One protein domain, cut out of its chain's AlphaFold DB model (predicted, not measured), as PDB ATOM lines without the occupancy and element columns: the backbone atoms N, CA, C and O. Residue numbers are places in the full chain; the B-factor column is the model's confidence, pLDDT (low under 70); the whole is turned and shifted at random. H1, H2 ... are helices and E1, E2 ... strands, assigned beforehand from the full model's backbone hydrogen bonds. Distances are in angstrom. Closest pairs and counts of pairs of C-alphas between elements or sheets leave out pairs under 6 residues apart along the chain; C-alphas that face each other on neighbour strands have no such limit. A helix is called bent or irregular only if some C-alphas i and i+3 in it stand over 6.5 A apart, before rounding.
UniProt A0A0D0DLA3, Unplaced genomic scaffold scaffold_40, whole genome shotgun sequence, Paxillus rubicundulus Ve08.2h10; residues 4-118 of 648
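What this domain is: This is residues 4 to 118 of the 648 residues of an uncharacterized protein of Paxillus rubicundulus Ve08.2h10 (UniProt A0A0D0DLA3). Two small two-stranded sheets, E1 with E3 and E2 with E4, stand side by side in the middle, with residues 48 to 49 between E3 and E4. H2 lies to one side of this middle, while H1, H3 and H4 lie to the other, and much of the rest is loop. The printed part has 115 residues with four named helices and four named strands, in the order H1 E1 H2 E2 E3 H3 H4 E4; both sheets are antiparallel. The class is mixed, helices and strands, though under half of the residues are in named elements. The whole is compact, with a radius of gyration of the C-alphas of 13.1 A and spans of 36 by 33 by 28 A.

How they stand to each other: Begin with E1, residues 18 to 21, and E3, residues 79 to 82, antiparallel at 154 degrees; look for N 21 and O 79, 2.8 A apart and within hydrogen-bond range. Next find E2, residues 70 to 72, and E4, residues 115 to 117, antiparallel at 137 degrees, with N 72 and O 115 within hydrogen-bond range at 2.8 A. E3 and E4 are near each other, and residues 48 to 49 pair with residues 116 to 117 of E4, parallel. For H2, residues 32 to 39, the C-alpha of Leu 38 is 5.8 A from that of Val 80 in E3, their closest pair. H1, residues 4 to 11, touches H4, residues 94 to 107, which meets it with residues 94 to 97 alone: the closest C-alphas, of Gln 5 and Pro 94, are 6.5 A apart, and the helices run the same way at a steep tilt of 49 degrees. H1 only just touches H3, residues 83 to 86, with 3 pairs of C-alphas within 8 A, the closest being Ile 11 and Leu 86 at 6.9 A. H3 and H4 are close but not clearly touching; their closest C-alphas, of Leu 85 and Val 105, are 6.5 A apart. The closest C-alphas of H4 and E4, of Gly 102 and Gly 115, are 6.4 A apart. H1 and H2 are apart. In H1 and H2 every O i to N i+4 pair is within hydrogen-bond range, in H4 8 of 10 are, and H3 is too short for such a pair.

Where its parts are: Find C-alpha 18 at (-30.333, -2.098, 30.699), where E1 begins its 9.8 A; E3 measures 10.6 A. H1 begins at C-alpha 4, (-18.158, -1.745, 44.254), and is 11.1 A long; H2 is 10.7 A long. H4 is 19.7 A long and irregular, with C-alphas 95 and 98 8.2 A apart. E4 ends at C-alpha 117, (-33.977, 10.064, 42.350).

The domain as a whole: The C-alphas of Lys 15 and Arg 58, the two farthest apart, are 37.4 A apart. The printed part has no cut. The link from H2 to E2, residues 40 to 69, is long. Mean pLDDT of the printed part is 78.1; look for values under 70 at residues 12, 42 to 43, 55 to 61, 64 to 68 and 89 to 95.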
ATOM      1  N   HIS A   4     -17.645  -2.736  45.206       74.88
ATOM      2  CA  HIS A   4     -18.158  -1.745  44.254       74.88
ATOM      3  C   HIS A   4     -17.362  -1.670  42.938       74.88
ATOM      4  O   HIS A   4     -17.949  -1.530  41.865       74.88
ATOM      5  N   GLN A   5     -16.032  -1.805  42.990       73.69
ATOM      6  CA  GLN A   5     -15.193  -1.834  41.783       73.69
ATOM      7  C   GLN A   5     -15.385  -3.129  40.989       73.69
ATOM      8  O   GLN A   5     -15.360  -3.098  39.760       73.69
ATOM      9  N   ALA A   6     -15.589  -4.258  41.674       75.81
ATOM     10  CA  ALA A   6     -15.888  -5.529  41.023       75.81
ATOM     11  C   ALA A   6     -17.243  -5.480  40.294       75.81
ATOM     12  O   ALA A   6     -17.328  -5.942  39.155       75.81
ATOM     13  N   SER A   7     -18.260  -4.853  40.901       77.12
ATOM     14  CA  SER A   7     -19.556  -4.617  40.257       77.12
ATOM     15  C   SER A   7     -19.414  -3.767  38.994       77.12
ATOM     16  O   SER A   7     -19.870  -4.203  37.943       77.12
ATOM     17  N   LEU A   8     -18.715  -2.621  39.045       75.44
ATOM     18  CA  LEU A   8     -18.461  -1.802  37.846       75.44
ATOM     19  C   LEU A   8     -17.686  -2.564  36.759       75.44
ATOM     20  O   LEU A   8     -18.037  -2.500  35.584       75.44
ATOM     21  N   ALA A   9     -16.645  -3.312  37.131       75.56
ATOM     22  CA  ALA A   9     -15.866  -4.091  36.171       75.56
ATOM     23  C   ALA A   9     -16.727  -5.155  35.464       75.56
ATOM     24  O   ALA A   9     -16.530  -5.428  34.279       75.56
ATOM     25  N   ALA A  10     -17.705  -5.740  36.160       78.50
ATOM     26  CA  ALA A  10     -18.624  -6.713  35.579       78.50
ATOM     27  C   ALA A  10     -19.576  -6.097  34.537       78.50
ATOM     28  O   ALA A  10     -19.891  -6.774  33.559       78.50
ATOM     29  N   ILE A  11     -19.965  -4.823  34.688       76.62
ATOM     30  CA  ILE A  11     -20.855  -4.113  33.746       76.62
ATOM     31  C   ILE A  11     -20.277  -4.121  32.331       76.62
ATOM     32  O   ILE A  11     -21.005  -4.402  31.387       76.62
ATOM     33  N   SER A  12     -18.964  -3.921  32.175       68.12
ATOM     34  CA  SER A  12     -18.298  -3.939  30.858       68.12
ATOM     35  C   SER A  12     -18.458  -5.252  30.071       68.12
ATOM     36  O   SER A  12     -18.088  -5.330  28.903       68.12
ATOM     37  N   ARG A  13     -18.982  -6.309  30.707       76.12
ATOM     38  CA  ARG A  13     -19.234  -7.624  30.104       76.12
ATOM     39  C   ARG A  13     -20.719  -7.900  29.867       76.12
ATOM     40  O   ARG A  13     -21.054  -8.947  29.312       76.12
ATOM     41  N   VAL A  14     -21.600  -7.006  30.308       76.31
ATOM     42  CA  VAL A  14     -23.047  -7.127  30.145       76.31
ATOM     43  C   VAL A  14     -23.424  -6.719  28.720       76.31
ATOM     44  O   VAL A  14     -22.955  -5.707  28.213       76.31
ATOM     45  N   LYS A  15     -24.255  -7.536  28.060       73.50
ATOM     46  CA  LYS A  15     -24.734  -7.312  26.682       73.50
ATOM     47  C   LYS A  15     -26.189  -6.844  26.609       73.50
ATOM     48  O   LYS A  15     -26.739  -6.742  25.519       73.50
ATOM     49  N   THR A  16     -26.833  -6.643  27.754       80.31
ATOM     50  CA  THR A  16     -28.206  -6.139  27.817       80.31
ATOM     51  C   THR A  16     -28.212  -4.621  27.664       80.31
ATOM     52  O   THR A  16     -27.247  -3.946  28.025       80.31
ATOM     53  N   GLU A  17     -29.306  -4.079  27.130       78.00
ATOM     54  CA  GLU A  17     -29.496  -2.630  26.987       78.00
ATOM     55  C   GLU A  17     -29.572  -1.932  28.352       78.00
ATOM     56  O   GLU A  17     -29.037  -0.844  28.530       78.00
ATOM     57  N   TRP A  18     -30.174  -2.598  29.339       85.19
ATOM     58  CA  TRP A  18     -30.333  -2.098  30.699       85.19
ATOM     59  C   TRP A  18     -29.584  -2.963  31.704       85.19
ATOM     60  O   TRP A  18     -29.510  -4.189  31.568       85.19
ATOM     61  N   VAL A  19     -29.044  -2.316  32.733       89.94
ATOM     62  CA  VAL A  19     -28.347  -2.957  33.846       89.94
ATOM     63  C   VAL A  19     -28.976  -2.491  35.152       89.94
ATOM     64  O   VAL A  19     -28.979  -1.300  35.461       89.94
ATOM     65  N   LEU A  20     -29.490  -3.446  35.926       91.50
ATOM     66  CA  LEU A  20     -29.913  -3.236  37.306       91.50
ATOM     67  C   LEU A  20     -28.736  -3.543  38.235       91.50
ATOM     68  O   LEU A  20     -28.236  -4.668  38.276       91.50
ATOM     69  N   LEU A  21     -28.300  -2.540  38.987       90.31
ATOM     70  CA  LEU A  21     -27.244  -2.652  39.983       90.31
ATOM     71  C   LEU A  21     -27.881  -2.780  41.360       90.31
ATOM     72  O   LEU A  21     -28.692  -1.943  41.745       90.31
ATOM     73  N   LEU A  22     -27.501  -3.821  42.099       88.94
ATOM     74  CA  LEU A  22     -27.985  -4.107  43.449       88.94
ATOM     75  C   LEU A  22     -26.837  -3.984  44.459       88.94
ATOM     76  O   LEU A  22     -25.684  -4.283  44.139       88.94
ATOM     77  N   ASP A  23     -27.158  -3.529  45.671       84.88
ATOM     78  CA  ASP A  23     -26.258  -3.615  46.822       84.88
ATOM     79  C   ASP A  23     -26.421  -4.972  47.535       84.88
ATOM     80  O   ASP A  23     -27.184  -5.847  47.117       84.88
ATOM     81  N   GLU A  24     -25.697  -5.144  48.638       84.19
ATOM     82  CA  GLU A  24     -25.778  -6.315  49.521       84.19
ATOM     83  C   GLU A  24     -27.162  -6.523  50.167       84.19
ATOM     84  O   GLU A  24     -27.450  -7.616  50.652       84.19
ATOM     85  N   PHE A  25     -28.031  -5.506  50.134       84.69
ATOM     86  CA  PHE A  25     -29.391  -5.538  50.673       84.69
ATOM     87  C   PHE A  25     -30.457  -5.777  49.590       84.69
ATOM     88  O   PHE A  25     -31.637  -5.938  49.915       84.69
ATOM     89  N   ALA A  26     -30.069  -5.843  48.311       85.62
ATOM     90  CA  ALA A  26     -30.950  -6.028  47.161       85.62
ATOM     91  C   ALA A  26     -32.151  -5.054  47.160       85.62
ATOM     92  O   ALA A  26     -31.985  -3.866  46.899       85.62
ATOM     93  N   PHE A  27     -33.367  -5.544  47.434       87.06
ATOM     94  CA  PHE A  27     -34.592  -4.732  47.511       87.06
ATOM     95  C   PHE A  27     -35.086  -4.494  48.945       87.06
ATOM     96  O   PHE A  27     -36.195  -3.997  49.151       87.06
ATOM     97  N   GLN A  28     -34.305  -4.858  49.963       84.75
ATOM     98  CA  GLN A  28     -34.704  -4.656  51.349       84.75
ATOM     99  C   GLN A  28     -34.796  -3.153  51.662       84.75
ATOM    100  O   GLN A  28     -33.832  -2.404  51.505       84.75
ATOM    101  N   GLY A  29     -35.975  -2.706  52.105       78.12
ATOM    102  CA  GLY A  29     -36.241  -1.293  52.390       78.12
ATOM    103  C   GLY A  29     -36.502  -0.424  51.153       78.12
ATOM    104  O   GLY A  29     -36.515   0.797  51.282       78.12
ATOM    105  N   VAL A  30     -36.702  -1.027  49.976       81.38
ATOM    106  CA  VAL A  30     -37.166  -0.338  48.761       81.38
ATOM    107  C   VAL A  30     -38.692  -0.407  48.707       81.38
ATOM    108  O   VAL A  30     -39.263  -1.478  48.925       81.38
ATOM    109  N   ALA A  31     -39.357   0.720  48.436       82.06
ATOM    110  CA  ALA A  31     -40.810   0.750  48.306       82.06
ATOM    111  C   ALA A  31     -41.276  -0.103  47.115       82.06
ATOM    112  O   ALA A  31     -40.546  -0.308  46.144       82.06
ATOM    113  N   GLU A  32     -42.506  -0.611  47.171       78.94
ATOM    114  CA  GLU A  32     -43.024  -1.521  46.146       78.94
ATOM    115  C   GLU A  32     -43.042  -0.901  44.743       78.94
ATOM    116  O   GLU A  32     -42.616  -1.550  43.787       78.94
ATOM    117  N   CYS A  33     -43.450   0.364  44.623       73.19
ATOM    118  CA  CYS A  33     -43.496   1.047  43.333       73.19
ATOM    119  C   CYS A  33     -42.089   1.423  42.819       73.19
ATOM    120  O   CYS A  33     -41.835   1.291  41.623       73.19
ATOM    121  N   ASP A  34     -41.128   1.738  43.699       79.88
ATOM    122  CA  ASP A  34     -39.717   1.905  43.305       79.88
ATOM    123  C   ASP A  34     -39.133   0.584  42.781       79.88
ATOM    124  O   ASP A  34     -38.419   0.552  41.780       79.88
ATOM    125  N   ARG A  35     -39.469  -0.540  43.427       84.69
ATOM    126  CA  ARG A  35     -39.063  -1.878  42.979       84.69
ATOM    127  C   ARG A  35     -39.669  -2.220  41.617       84.69
ATOM    128  O   ARG A  35     -38.959  -2.756  40.770       84.69
ATOM    129  N   ALA A  36     -40.950  -1.917  41.402       81.81
ATOM    130  CA  ALA A  36     -41.607  -2.125  40.113       81.81
ATOM    131  C   ALA A  36     -40.922  -1.314  39.000       81.81
ATOM    132  O   ALA A  36     -40.644  -1.856  37.932       81.81
ATOM    133  N   TYR A  37     -40.564  -0.059  39.285       81.06
ATOM    134  CA  TYR A  37     -39.811   0.789  38.363       81.06
ATOM    135  C   TYR A  37     -38.427   0.213  38.031       81.06
ATOM    136  O   TYR A  37     -38.046   0.134  36.870       81.06
ATOM    137  N   LEU A  38     -37.667  -0.226  39.039       85.88
ATOM    138  CA  LEU A  38     -36.323  -0.784  38.843       85.88
ATOM    139  C   LEU A  38     -36.316  -2.086  38.026       85.88
ATOM    140  O   LEU A  38     -35.336  -2.369  37.338       85.88
ATOM    141  N   LEU A  39     -37.382  -2.886  38.119       86.94
ATOM    142  CA  LEU A  39     -37.543  -4.131  37.361       86.94
ATOM    143  C   LEU A  39     -38.088  -3.908  35.947       86.94
ATOM    144  O   LEU A  39     -37.873  -4.751  35.079       86.94
ATOM    145  N   ASN A  40     -38.769  -2.788  35.717       80.25
ATOM    146  CA  ASN A  40     -39.286  -2.388  34.416       80.25
ATOM    147  C   ASN A  40     -38.883  -0.930  34.121       80.25
ATOM    148  O   ASN A  40     -39.734  -0.031  34.166       80.25
ATOM    149  N   PRO A  41     -37.574  -0.677  33.907       73.56
ATOM    150  CA  PRO A  41     -37.062   0.669  33.702       73.56
ATOM    151  C   PRO A  41     -37.654   1.277  32.437       73.56
ATOM    152  O   PRO A  41     -37.723   0.641  31.387       73.56
ATOM    153  N   ARG A  42     -38.052   2.543  32.535       68.25
ATOM    154  CA  ARG A  42     -38.579   3.299  31.397       68.25
ATOM    155  C   ARG A  42     -37.428   3.896  30.590       68.25
ATOM    156  O   ARG A  42     -36.323   4.029  31.111       68.25
ATOM    157  N   ALA A  43     -37.682   4.270  29.334       63.59
ATOM    158  CA  ALA A  43     -36.684   4.830  28.418       63.59
ATOM    159  C   ALA A  43     -36.123   6.184  28.912       63.59
ATOM    160  O   ALA A  43     -36.533   7.258  28.474       63.59
ATOM    161  N   LEU A  44     -35.181   6.120  29.851       71.00
ATOM    162  CA  LEU A  44     -34.476   7.245  30.449       71.00
ATOM    163  C   LEU A  44     -33.040   7.331  29.947       71.00
ATOM    164  O   LEU A  44     -32.320   6.339  29.896       71.00
ATOM    165  N   GLN A  45     -32.594   8.558  29.689       74.31
ATOM    166  CA  GLN A  45     -31.192   8.865  29.387       74.31
ATOM    167  C   GLN A  45     -30.359   9.150  30.656       74.31
ATOM    168  O   GLN A  45     -29.316   9.798  30.593       74.31
ATOM    169  N   LEU A  46     -30.829   8.708  31.828       85.12
ATOM    170  CA  LEU A  46     -30.168   8.891  33.120       85.12
ATOM    171  C   LEU A  46     -30.273   7.609  33.958       85.12
ATOM    172  O   LEU A  46     -31.306   6.937  33.905       85.12
ATOM    173  N   PRO A  47     -29.259   7.294  34.787       89.31
ATOM    174  CA  PRO A  47     -29.417   6.326  35.864       89.31
ATOM    175  C   PRO A  47     -30.568   6.735  36.786       89.31
ATOM    176  O   PRO A  47     -30.682   7.914  37.120       89.31
ATOM    177  N   ALA A  48     -31.388   5.782  37.225       88.88
ATOM    178  CA  ALA A  48     -32.553   6.037  38.068       88.88
ATOM    179  C   ALA A  48     -32.611   5.090  39.271       88.88
ATOM    180  O   ALA A  48     -32.433   3.878  39.134       88.88
ATOM    181  N   GLY A  49     -32.879   5.629  40.459       89.12
ATOM    182  CA  GLY A  49     -32.993   4.825  41.675       89.12
ATOM    183  C   GLY A  49     -33.458   5.623  42.893       89.12
ATOM    184  O   GLY A  49     -33.426   6.849  42.879       89.12
ATOM    185  N   PRO A  50     -33.908   4.951  43.963       86.19
ATOM    186  CA  PRO A  50     -34.496   5.601  45.138       86.19
ATOM    187  C   PRO A  50     -33.477   6.321  46.040       86.19
ATOM    188  O   PRO A  50     -33.859   7.002  46.988       86.19
ATOM    189  N   ARG A  51     -32.165   6.153  45.805       86.75
ATOM    190  CA  ARG A  51     -31.098   6.689  46.669       86.75
ATOM    191  C   ARG A  51     -30.105   7.533  45.870       86.75
ATOM    192  O   ARG A  51     -29.221   6.991  45.207       86.75
ATOM    193  N   GLY A  52     -30.215   8.857  45.986       87.44
ATOM    194  CA  GLY A  52     -29.289   9.810  45.370       87.44
ATOM    195  C   GLY A  52     -28.695  10.819  46.346       87.44
ATOM    196  O   GLY A  52     -29.184  11.011  47.461       87.44
ATOM    197  N   PHE A  53     -27.619  11.468  45.907       85.75
ATOM    198  CA  PHE A  53     -26.853  12.426  46.703       85.75
ATOM    199  C   PHE A  53     -26.593  13.721  45.930       85.75
ATOM    200  O   PHE A  53     -26.415  13.717  44.709       85.75
ATOM    201  N   ALA A  54     -26.534  14.833  46.665       79.81
ATOM    202  CA  ALA A  54     -26.139  16.139  46.143       79.81
ATOM    203  C   ALA A  54     -24.618  16.206  45.840       79.81
ATOM    204  O   ALA A  54     -23.856  15.365  46.335       79.81
ATOM    205  N   PRO A  55     -24.148  17.202  45.054       69.81
ATOM    206  CA  PRO A  55     -22.727  17.386  44.753       69.81
ATOM    207  C   PRO A  55     -21.859  17.439  46.019       69.81
ATOM    208  O   PRO A  55     -22.261  17.988  47.044       69.81
ATOM    209  N   LEU A  56     -20.645  16.883  45.948       59.25
ATOM    210  CA  LEU A  56     -19.707  16.779  47.073       59.25
ATOM    211  C   LEU A  56     -19.208  18.164  47.542       59.25
ATOM    212  O   LEU A  56     -18.127  18.607  47.160       59.25
ATOM    213  N   SER A  57     -19.952  18.840  48.421       49.47
ATOM    214  CA  SER A  57     -19.501  20.041  49.139       49.47
ATOM    215  C   SER A  57     -19.410  19.773  50.649       49.47
ATOM    216  O   SER A  57     -20.322  20.031  51.416       49.47
ATOM    217  N   ARG A  58     -18.275  19.208  51.089       44.62
ATOM    218  CA  ARG A  58     -17.860  18.916  52.488       44.62
ATOM    219  C   ARG A  58     -18.808  18.113  53.410       44.62
ATOM    220  O   ARG A  58     -18.290  17.573  54.374       44.62
ATOM    221  N   ASN A  59     -20.096  17.951  53.108       50.59
ATOM    222  CA  ASN A  59     -21.062  17.056  53.752       50.59
ATOM    223  C   ASN A  59     -22.122  16.658  52.709       50.59
ATOM    224  O   ASN A  59     -23.075  17.397  52.480       50.59
ATOM    225  N   SER A  60     -21.961  15.510  52.048       56.28
ATOM    226  CA  SER A  60     -22.972  14.986  51.121       56.28
ATOM    227  C   SER A  60     -24.208  14.532  51.901       56.28
ATOM    228  O   SER A  60     -24.182  13.478  52.539       56.28
ATOM    229  N   SER A  61     -25.283  15.317  51.872       64.50
ATOM    230  CA  SER A  61     -26.585  14.902  52.395       64.50
ATOM    231  C   SER A  61     -27.284  13.993  51.386       64.50
ATOM    232  O   SER A  61     -27.380  14.335  50.203       64.50
ATOM    233  N   GLN A  62     -27.774  12.844  51.856       73.50
ATOM    234  CA  GLN A  62     -28.701  12.013  51.090       73.50
ATOM    235  C   GLN A  62     -29.933  12.854  50.736       73.50
ATOM    236  O   GLN A  62     -30.460  13.569  51.591       73.50
ATOM    237  N   LEU A  63     -30.366  12.789  49.478       70.81
ATOM    238  CA  LEU A  63     -31.604  13.432  49.055       70.81
ATOM    239  C   LEU A  63     -32.774  12.718  49.749       70.81
ATOM    240  O   LEU A  63     -32.811  11.487  49.806       70.81
ATOM    241  N   LEU A  64     -33.684  13.488  50.352       61.31
ATOM    242  CA  LEU A  64     -34.860  12.932  51.029       61.31
ATOM    243  C   LEU A  64     -35.747  12.196  50.011       61.31
ATOM    244  O   LEU A  64     -35.788  12.639  48.862       61.31
ATOM    245  N   PRO A  65     -36.463  11.120  50.413       55.34
ATOM    246  CA  PRO A  65     -37.386  10.413  49.531       55.34
ATOM    247  C   PRO A  65     -38.371  11.429  48.960       55.34
ATOM    248  O   PRO A  65     -39.100  12.061  49.735       55.34
ATOM    249  N   PRO A  66     -38.359  11.673  47.648       53.56
ATOM    250  CA  PRO A  66     -39.210  12.708  47.116       53.56
ATOM    251  C   PRO A  66     -40.662  12.239  47.042       53.56
ATOM    252  O   PRO A  66     -40.915  11.068  46.785       53.56
ATOM    253  N   GLY A  67     -41.601  13.183  47.107       55.09
ATOM    254  CA  GLY A  67     -42.919  12.993  46.490       55.09
ATOM    255  C   GLY A  67     -42.909  13.178  44.959       55.09
ATOM    256  O   GLY A  67     -43.968  13.117  44.349       55.09
ATOM    257  N   ARG A  68     -41.749  13.502  44.341       63.91
ATOM    258  CA  ARG A  68     -41.556  13.828  42.903       63.91
ATOM    259  C   ARG A  68     -40.103  13.627  42.428       63.91
ATOM    260  O   ARG A  68     -39.184  13.852  43.194       63.91
ATOM    261  N   TYR A  69     -39.858  13.331  41.155       74.88
ATOM    262  CA  TYR A  69     -38.510  13.199  40.559       74.88
ATOM    263  C   TYR A  69     -37.503  14.316  40.932       74.88
ATOM    264  O   TYR A  69     -37.832  15.497  40.832       74.88
ATOM    265  N   GLN A  70     -36.266  13.958  41.321       77.38
ATOM    266  CA  GLN A  70     -35.200  14.919  41.684       77.38
ATOM    267  C   GLN A  70     -33.847  14.616  41.008       77.38
ATOM    268  O   GLN A  70     -33.503  13.445  40.832       77.38
ATOM    269  N   PRO A  71     -33.036  15.642  40.678       83.19
ATOM    270  CA  PRO A  71     -31.713  15.461  40.102       83.19
ATOM    271  C   PRO A  71     -30.724  15.081  41.207       83.19
ATOM    272  O   PRO A  71     -30.700  15.683  42.282       83.19
ATOM    273  N   ALA A  72     -29.872  14.101  40.938       86.94
ATOM    274  CA  ALA A  72     -28.776  13.711  41.812       86.94
ATOM    275  C   ALA A  72     -27.433  13.908  41.110       86.94
ATOM    276  O   ALA A  72     -27.297  13.671  39.911       86.94
ATOM    277  N   ALA A  73     -26.404  14.264  41.880       86.75
ATOM    278  CA  ALA A  73     -25.029  14.247  41.387       86.75
ATOM    279  C   ALA A  73     -24.538  12.809  41.157       86.75
ATOM    280  O   ALA A  73     -23.716  12.564  40.282       86.75
ATOM    281  N   TYR A  74     -25.031  11.858  41.954       89.25
ATOM    282  CA  TYR A  74     -24.808  10.426  41.774       89.25
ATOM    283  C   TYR A  74     -25.854   9.601  42.532       89.25
ATOM    284  O   TYR A  74     -26.458  10.077  43.499       89.25
ATOM    285  N   LEU A  75     -26.033   8.350  42.103       90.06
ATOM    286  CA  LEU A  75     -26.883   7.352  42.754       90.06
ATOM    287  C   LEU A  75     -26.043   6.260  43.407       90.06
ATOM    288  O   LEU A  75     -24.929   5.990  42.966       90.06
ATOM    289  N   VAL A  76     -26.592   5.600  44.420       89.88
ATOM    290  CA  VAL A  76     -26.032   4.360  44.979       89.88
ATOM    291  C   VAL A  76     -27.026   3.220  44.786       89.88
ATOM    292  O   VAL A  76     -28.229   3.487  44.742       89.88
ATOM    293  N   PRO A  77     -26.574   1.957  44.660       90.06
ATOM    294  CA  PRO A  77     -27.499   0.849  44.477       90.06
ATOM    295  C   PRO A  77     -28.548   0.755  45.612       90.06
ATOM    296  O   PRO A  77     -28.257   1.130  46.756       90.06
ATOM    297  N   PRO A  78     -29.766   0.274  45.307       90.88
ATOM    298  CA  PRO A  78     -30.177  -0.231  43.999       90.88
ATOM    299  C   PRO A  78     -30.524   0.890  43.004       90.88
ATOM    300  O   PRO A  78     -31.209   1.843  43.355       90.88
ATOM    301  N   PHE A  79     -30.061   0.780  41.757       91.00
ATOM    302  CA  PHE A  79     -30.456   1.675  40.664       91.00
ATOM    303  C   PHE A  79     -30.351   0.963  39.316       91.00
ATOM    304  O   PHE A  79     -29.645  -0.038  39.179       91.00
ATOM    305  N   VAL A  80     -31.043   1.490  38.316       91.12
ATOM    306  CA  VAL A  80     -31.072   0.962  36.952       91.12
ATOM    307  C   VAL A  80     -30.544   2.007  35.973       91.12
ATOM    308  O   VAL A  80     -30.741   3.203  36.176       91.12
ATOM    309  N   ALA A  81     -29.827   1.579  34.938       89.12
ATOM    310  CA  ALA A  81     -29.265   2.473  33.926       89.12
ATOM    311  C   ALA A  81     -29.055   1.750  32.591       89.12
ATOM    312  O   ALA A  81     -28.882   0.528  32.561       89.12
ATOM    313  N   GLN A  82     -29.034   2.514  31.497       86.00
ATOM    314  CA  GLN A  82     -28.613   2.002  30.194       86.00
ATOM    315  C   GLN A  82     -27.143   1.580  30.253       86.00
ATOM    316  O   GLN A  82     -26.310   2.290  30.820       86.00
ATOM    317  N   SER A  83     -26.809   0.435  29.659       81.81
ATOM    318  CA  SER A  83     -25.454  -0.125  29.682       81.81
ATOM    319  C   SER A  83     -24.419   0.822  29.075       81.81
ATOM    320  O   SER A  83     -23.304   0.904  29.588       81.81
ATOM    321  N   SER A  84     -24.807   1.606  28.065       78.19
ATOM    322  CA  SER A  84     -23.982   2.646  27.438       78.19
ATOM    323  C   SER A  84     -23.514   3.733  28.413       78.19
ATOM    324  O   SER A  84     -22.386   4.203  28.296       78.19
ATOM    325  N   LEU A  85     -24.326   4.091  29.416       79.25
ATOM    326  CA  LEU A  85     -23.993   5.110  30.425       79.25
ATOM    327  C   LEU A  85     -23.007   4.603  31.488       79.25
ATOM    328  O   LEU A  85     -22.494   5.382  32.290       79.25
ATOM    329  N   LEU A  86     -22.769   3.292  31.532       79.31
ATOM    330  CA  LEU A  86     -22.003   2.626  32.584       79.31
ATOM    331  C   LEU A  86     -20.601   2.191  32.126       79.31
ATOM    332  O   LEU A  86     -19.861   1.578  32.901       79.31
ATOM    333  N   ILE A  87     -20.212   2.507  30.886       74.31
ATOM    334  CA  ILE A  87     -18.882   2.211  30.340       74.31
ATOM    335  C   ILE A  87     -17.908   3.297  30.804       74.31
ATOM    336  O   ILE A  87     -17.657   4.275  30.107       74.31
ATOM    337  N   VAL A  88     -17.357   3.125  32.008       72.44
ATOM    338  CA  VAL A  88     -16.507   4.140  32.651       72.44
ATOM    339  C   VAL A  88     -15.148   3.551  33.039       72.44
ATOM    340  O   VAL A  88     -15.089   2.415  33.524       72.44
ATOM    341  N   PRO A  89     -14.034   4.294  32.877       67.88
ATOM    342  CA  PRO A  89     -12.746   3.892  33.432       67.88
ATOM    343  C   PRO A  89     -12.848   3.677  34.949       67.88
ATOM    344  O   PRO A  89     -13.422   4.503  35.655       67.88
ATOM    345  N   LEU A  90     -12.271   2.582  35.462       66.12
ATOM    346  CA  LEU A  90     -12.317   2.239  36.891       66.12
ATOM    347  C   LEU A  90     -11.714   3.368  37.755       66.12
ATOM    348  O   LEU A  90     -10.505   3.613  37.682       66.12
ATOM    349  N   PRO A  91     -12.516   4.038  38.602       64.44
ATOM    350  CA  PRO A  91     -12.046   5.173  39.384       64.44
ATOM    351  C   PRO A  91     -11.168   4.734  40.567       64.44
ATOM    352  O   PRO A  91     -11.359   3.669  41.165       64.44
ATOM    353  N   SER A  92     -10.207   5.591  40.926       56.59
ATOM    354  CA  SER A  92      -9.351   5.474  42.116       56.59
ATOM    355  C   SER A  92      -9.468   6.767  42.937       56.59
ATOM    356  O   SER A  92      -9.187   7.824  42.370       56.59
ATOM    357  N   PRO A  93      -9.848   6.747  44.236       65.62
ATOM    358  CA  PRO A  93      -9.992   5.601  45.148       65.62
ATOM    359  C   PRO A  93     -11.365   4.877  45.103       65.62
ATOM    360  O   PRO A  93     -12.356   5.469  44.680       65.62
ATOM    361  N   PRO A  94     -11.461   3.622  45.606       61.78
ATOM    362  CA  PRO A  94     -12.675   2.789  45.530       61.78
ATOM    363  C   PRO A  94     -13.915   3.356  46.246       61.78
ATOM    364  O   PRO A  94     -15.038   3.153  45.799       61.78
ATOM    365  N   ALA A  95     -13.719   4.126  47.321       63.34
ATOM    366  CA  ALA A  95     -14.805   4.655  48.152       63.34
ATOM    367  C   ALA A  95     -15.709   5.689  47.446       63.34
ATOM    368  O   ALA A  95     -16.760   6.046  47.970       63.34
ATOM    369  N   LEU A  96     -15.309   6.187  46.271       74.50
ATOM    370  CA  LEU A  96     -16.047   7.188  45.491       74.50
ATOM    371  C   LEU A  96     -16.525   6.642  44.141       74.50
ATOM    372  O   LEU A  96     -16.849   7.417  43.247       74.50
ATOM    373  N   VAL A  97     -16.578   5.317  43.985       83.12
ATOM    374  CA  VAL A  97     -16.936   4.645  42.729       83.12
ATOM    375  C   VAL A  97     -18.247   5.168  42.128       83.12
ATOM    376  O   VAL A  97     -18.275   5.537  40.956       83.12
ATOM    377  N   TRP A  98     -19.305   5.274  42.930       86.56
ATOM    378  CA  TRP A  98     -20.604   5.757  42.456       86.56
ATOM    379  C   TRP A  98     -20.619   7.260  42.166       86.56
ATOM    380  O   TRP A  98     -21.213   7.689  41.183       86.56
ATOM    381  N   ALA A  99     -19.905   8.054  42.968       85.75
ATOM    382  CA  ALA A  99     -19.742   9.484  42.721       85.75
ATOM    383  C   ALA A  99     -18.958   9.759  41.429       85.75
ATOM    384  O   ALA A  99     -19.281  10.686  40.695       85.75
ATOM    385  N   ALA A 100     -17.955   8.934  41.122       83.56
ATOM    386  CA  ALA A 100     -17.202   9.012  39.877       83.56
ATOM    387  C   ALA A 100     -18.037   8.577  38.664       83.56
ATOM    388  O   ALA A 100     -17.948   9.220  37.622       83.56
ATOM    389  N   LEU A 101     -18.880   7.546  38.806       86.88
ATOM    390  CA  LEU A 101     -19.861   7.161  37.785       86.88
ATOM    391  C   LEU A 101     -20.842   8.309  37.507       86.88
ATOM    392  O   LEU A 101     -20.999   8.707  36.359       86.88
ATOM    393  N   GLY A 102     -21.446   8.883  38.552       87.62
ATOM    394  CA  GLY A 102     -22.336  10.040  38.413       87.62
ATOM    395  C   GLY A 102     -21.627  11.246  37.795       87.62
ATOM    396  O   GLY A 102     -22.167  11.878  36.897       87.62
ATOM    397  N   GLY A 103     -20.374  11.506  38.183       85.75
ATOM    398  CA  GLY A 103     -19.538  12.538  37.572       85.75
ATOM    399  C   GLY A 103     -19.230  12.287  36.092       85.75
ATOM    400  O   GLY A 103     -19.160  13.239  35.327       85.75
ATOM    401  N   HIS A 104     -19.073  11.030  35.673       85.75
ATOM    402  CA  HIS A 104     -18.891  10.675  34.265       85.75
ATOM    403  C   HIS A 104     -20.169  10.897  33.453       85.75
ATOM    404  O   HIS A 104     -20.116  11.527  32.403       85.75
ATOM    405  N   VAL A 105     -21.319  10.458  33.974       85.69
ATOM    406  CA  VAL A 105     -22.630  10.728  33.362       85.69
ATOM    407  C   VAL A 105     -22.892  12.235  33.277       85.69
ATOM    408  O   VAL A 105     -23.392  12.718  32.271       85.69
ATOM    409  N   ALA A 106     -22.499  12.995  34.299       85.12
ATOM    410  CA  ALA A 106     -22.651  14.444  34.336       85.12
ATOM    411  C   ALA A 106     -21.754  15.191  33.332       85.12
ATOM    412  O   ALA A 106     -22.107  16.289  32.920       85.12
ATOM    413  N   GLN A 107     -20.601  14.638  32.931       82.31
ATOM    414  CA  GLN A 107     -19.660  15.312  32.015       82.31
ATOM    415  C   GLN A 107     -20.220  15.501  30.610       82.31
ATOM    416  O   GLN A 107     -19.868  16.465  29.933       82.31
ATOM    417  N   SER A 108     -21.077  14.585  30.168       73.69
ATOM    418  CA  SER A 108     -21.783  14.692  28.898       73.69
ATOM    419  C   SER A 108     -23.076  15.496  29.030       73.69
ATOM    420  O   SER A 108     -23.929  15.394  28.165       73.69
ATOM    421  N   ARG A 109     -23.276  16.269  30.106       79.56
ATOM    422  CA  ARG A 109     -24.534  16.975  30.363       79.56
ATOM    423  C   ARG A 109     -24.310  18.416  30.792       79.56
ATOM    424  O   ARG A 109     -23.378  18.730  31.522       79.56
ATOM    425  N   PHE A 110     -25.196  19.308  30.356       71.88
ATOM    426  CA  PHE A 110     -25.069  20.743  30.638       71.88
ATOM    427  C   PHE A 110     -25.465  21.100  32.074       71.88
ATOM    428  O   PHE A 110     -24.933  22.043  32.652       71.88
ATOM    429  N   ASP A 111     -26.386  20.327  32.647       73.19
ATOM    430  CA  ASP A 111     -26.901  20.485  34.009       73.19
ATOM    431  C   ASP A 111     -26.016  19.820  35.075       73.19
ATOM    432  O   ASP A 111     -26.287  19.944  36.269       73.19
ATOM    433  N   MET A 112     -24.961  19.111  34.653       80.44
ATOM    434  CA  MET A 112     -24.086  18.312  35.512       80.44
ATOM    435  C   MET A 112     -24.840  17.258  36.353       80.44
ATOM    436  O   MET A 112     -24.369  16.859  37.423       80.44
ATOM    437  N   THR A 113     -26.003  16.787  35.888       84.50
ATOM    438  CA  THR A 113     -26.787  15.752  36.576       84.50
ATOM    439  C   THR A 113     -26.177  14.370  36.342       84.50
ATOM    440  O   THR A 113     -25.988  13.957  35.204       84.50
ATOM    441  N   GLY A 114     -25.921  13.611  37.408       85.25
ATOM    442  CA  GLY A 114     -25.388  12.245  37.322       85.25
ATOM    443  C   GLY A 114     -26.429  11.132  37.490       85.25
ATOM    444  O   GLY A 114     -26.114   9.965  37.264       85.25
ATOM    445  N   GLY A 115     -27.658  11.457  37.895       87.44
ATOM    446  CA  GLY A 115     -28.754  10.497  37.997       87.44
ATOM    447  C   GLY A 115     -30.067  11.105  38.481       87.44
ATOM    448  O   GLY A 115     -30.145  12.288  38.808       87.44
ATOM    449  N   LEU A 116     -31.097  10.272  38.527       87.12
ATOM    450  CA  LEU A 116     -32.467  10.614  38.879       87.12
ATOM    451  C   LEU A 116     -32.886   9.884  40.159       87.12
ATOM    452  O   LEU A 116     -32.862   8.651  40.210       87.12
ATOM    453  N   VAL A 117     -33.319  10.636  41.171       85.62
ATOM    454  CA  VAL A 117     -33.977  10.064  42.350       85.62
ATOM    455  C   VAL A 117     -35.454   9.860  42.049       85.62
ATOM    456  O   VAL A 117     -36.167  10.823  41.754       85.62
ATOM    457  N   ILE A 118     -35.897   8.606  42.129       81.12
ATOM    458  CA  ILE A 118     -37.317   8.232  42.065       81.12
ATOM    459  C   ILE A 118     -37.907   8.189  43.482       81.12
ATOM    460  O   ILE A 118     -37.179   7.954  44.447       81.12
TER     461      ILE A 118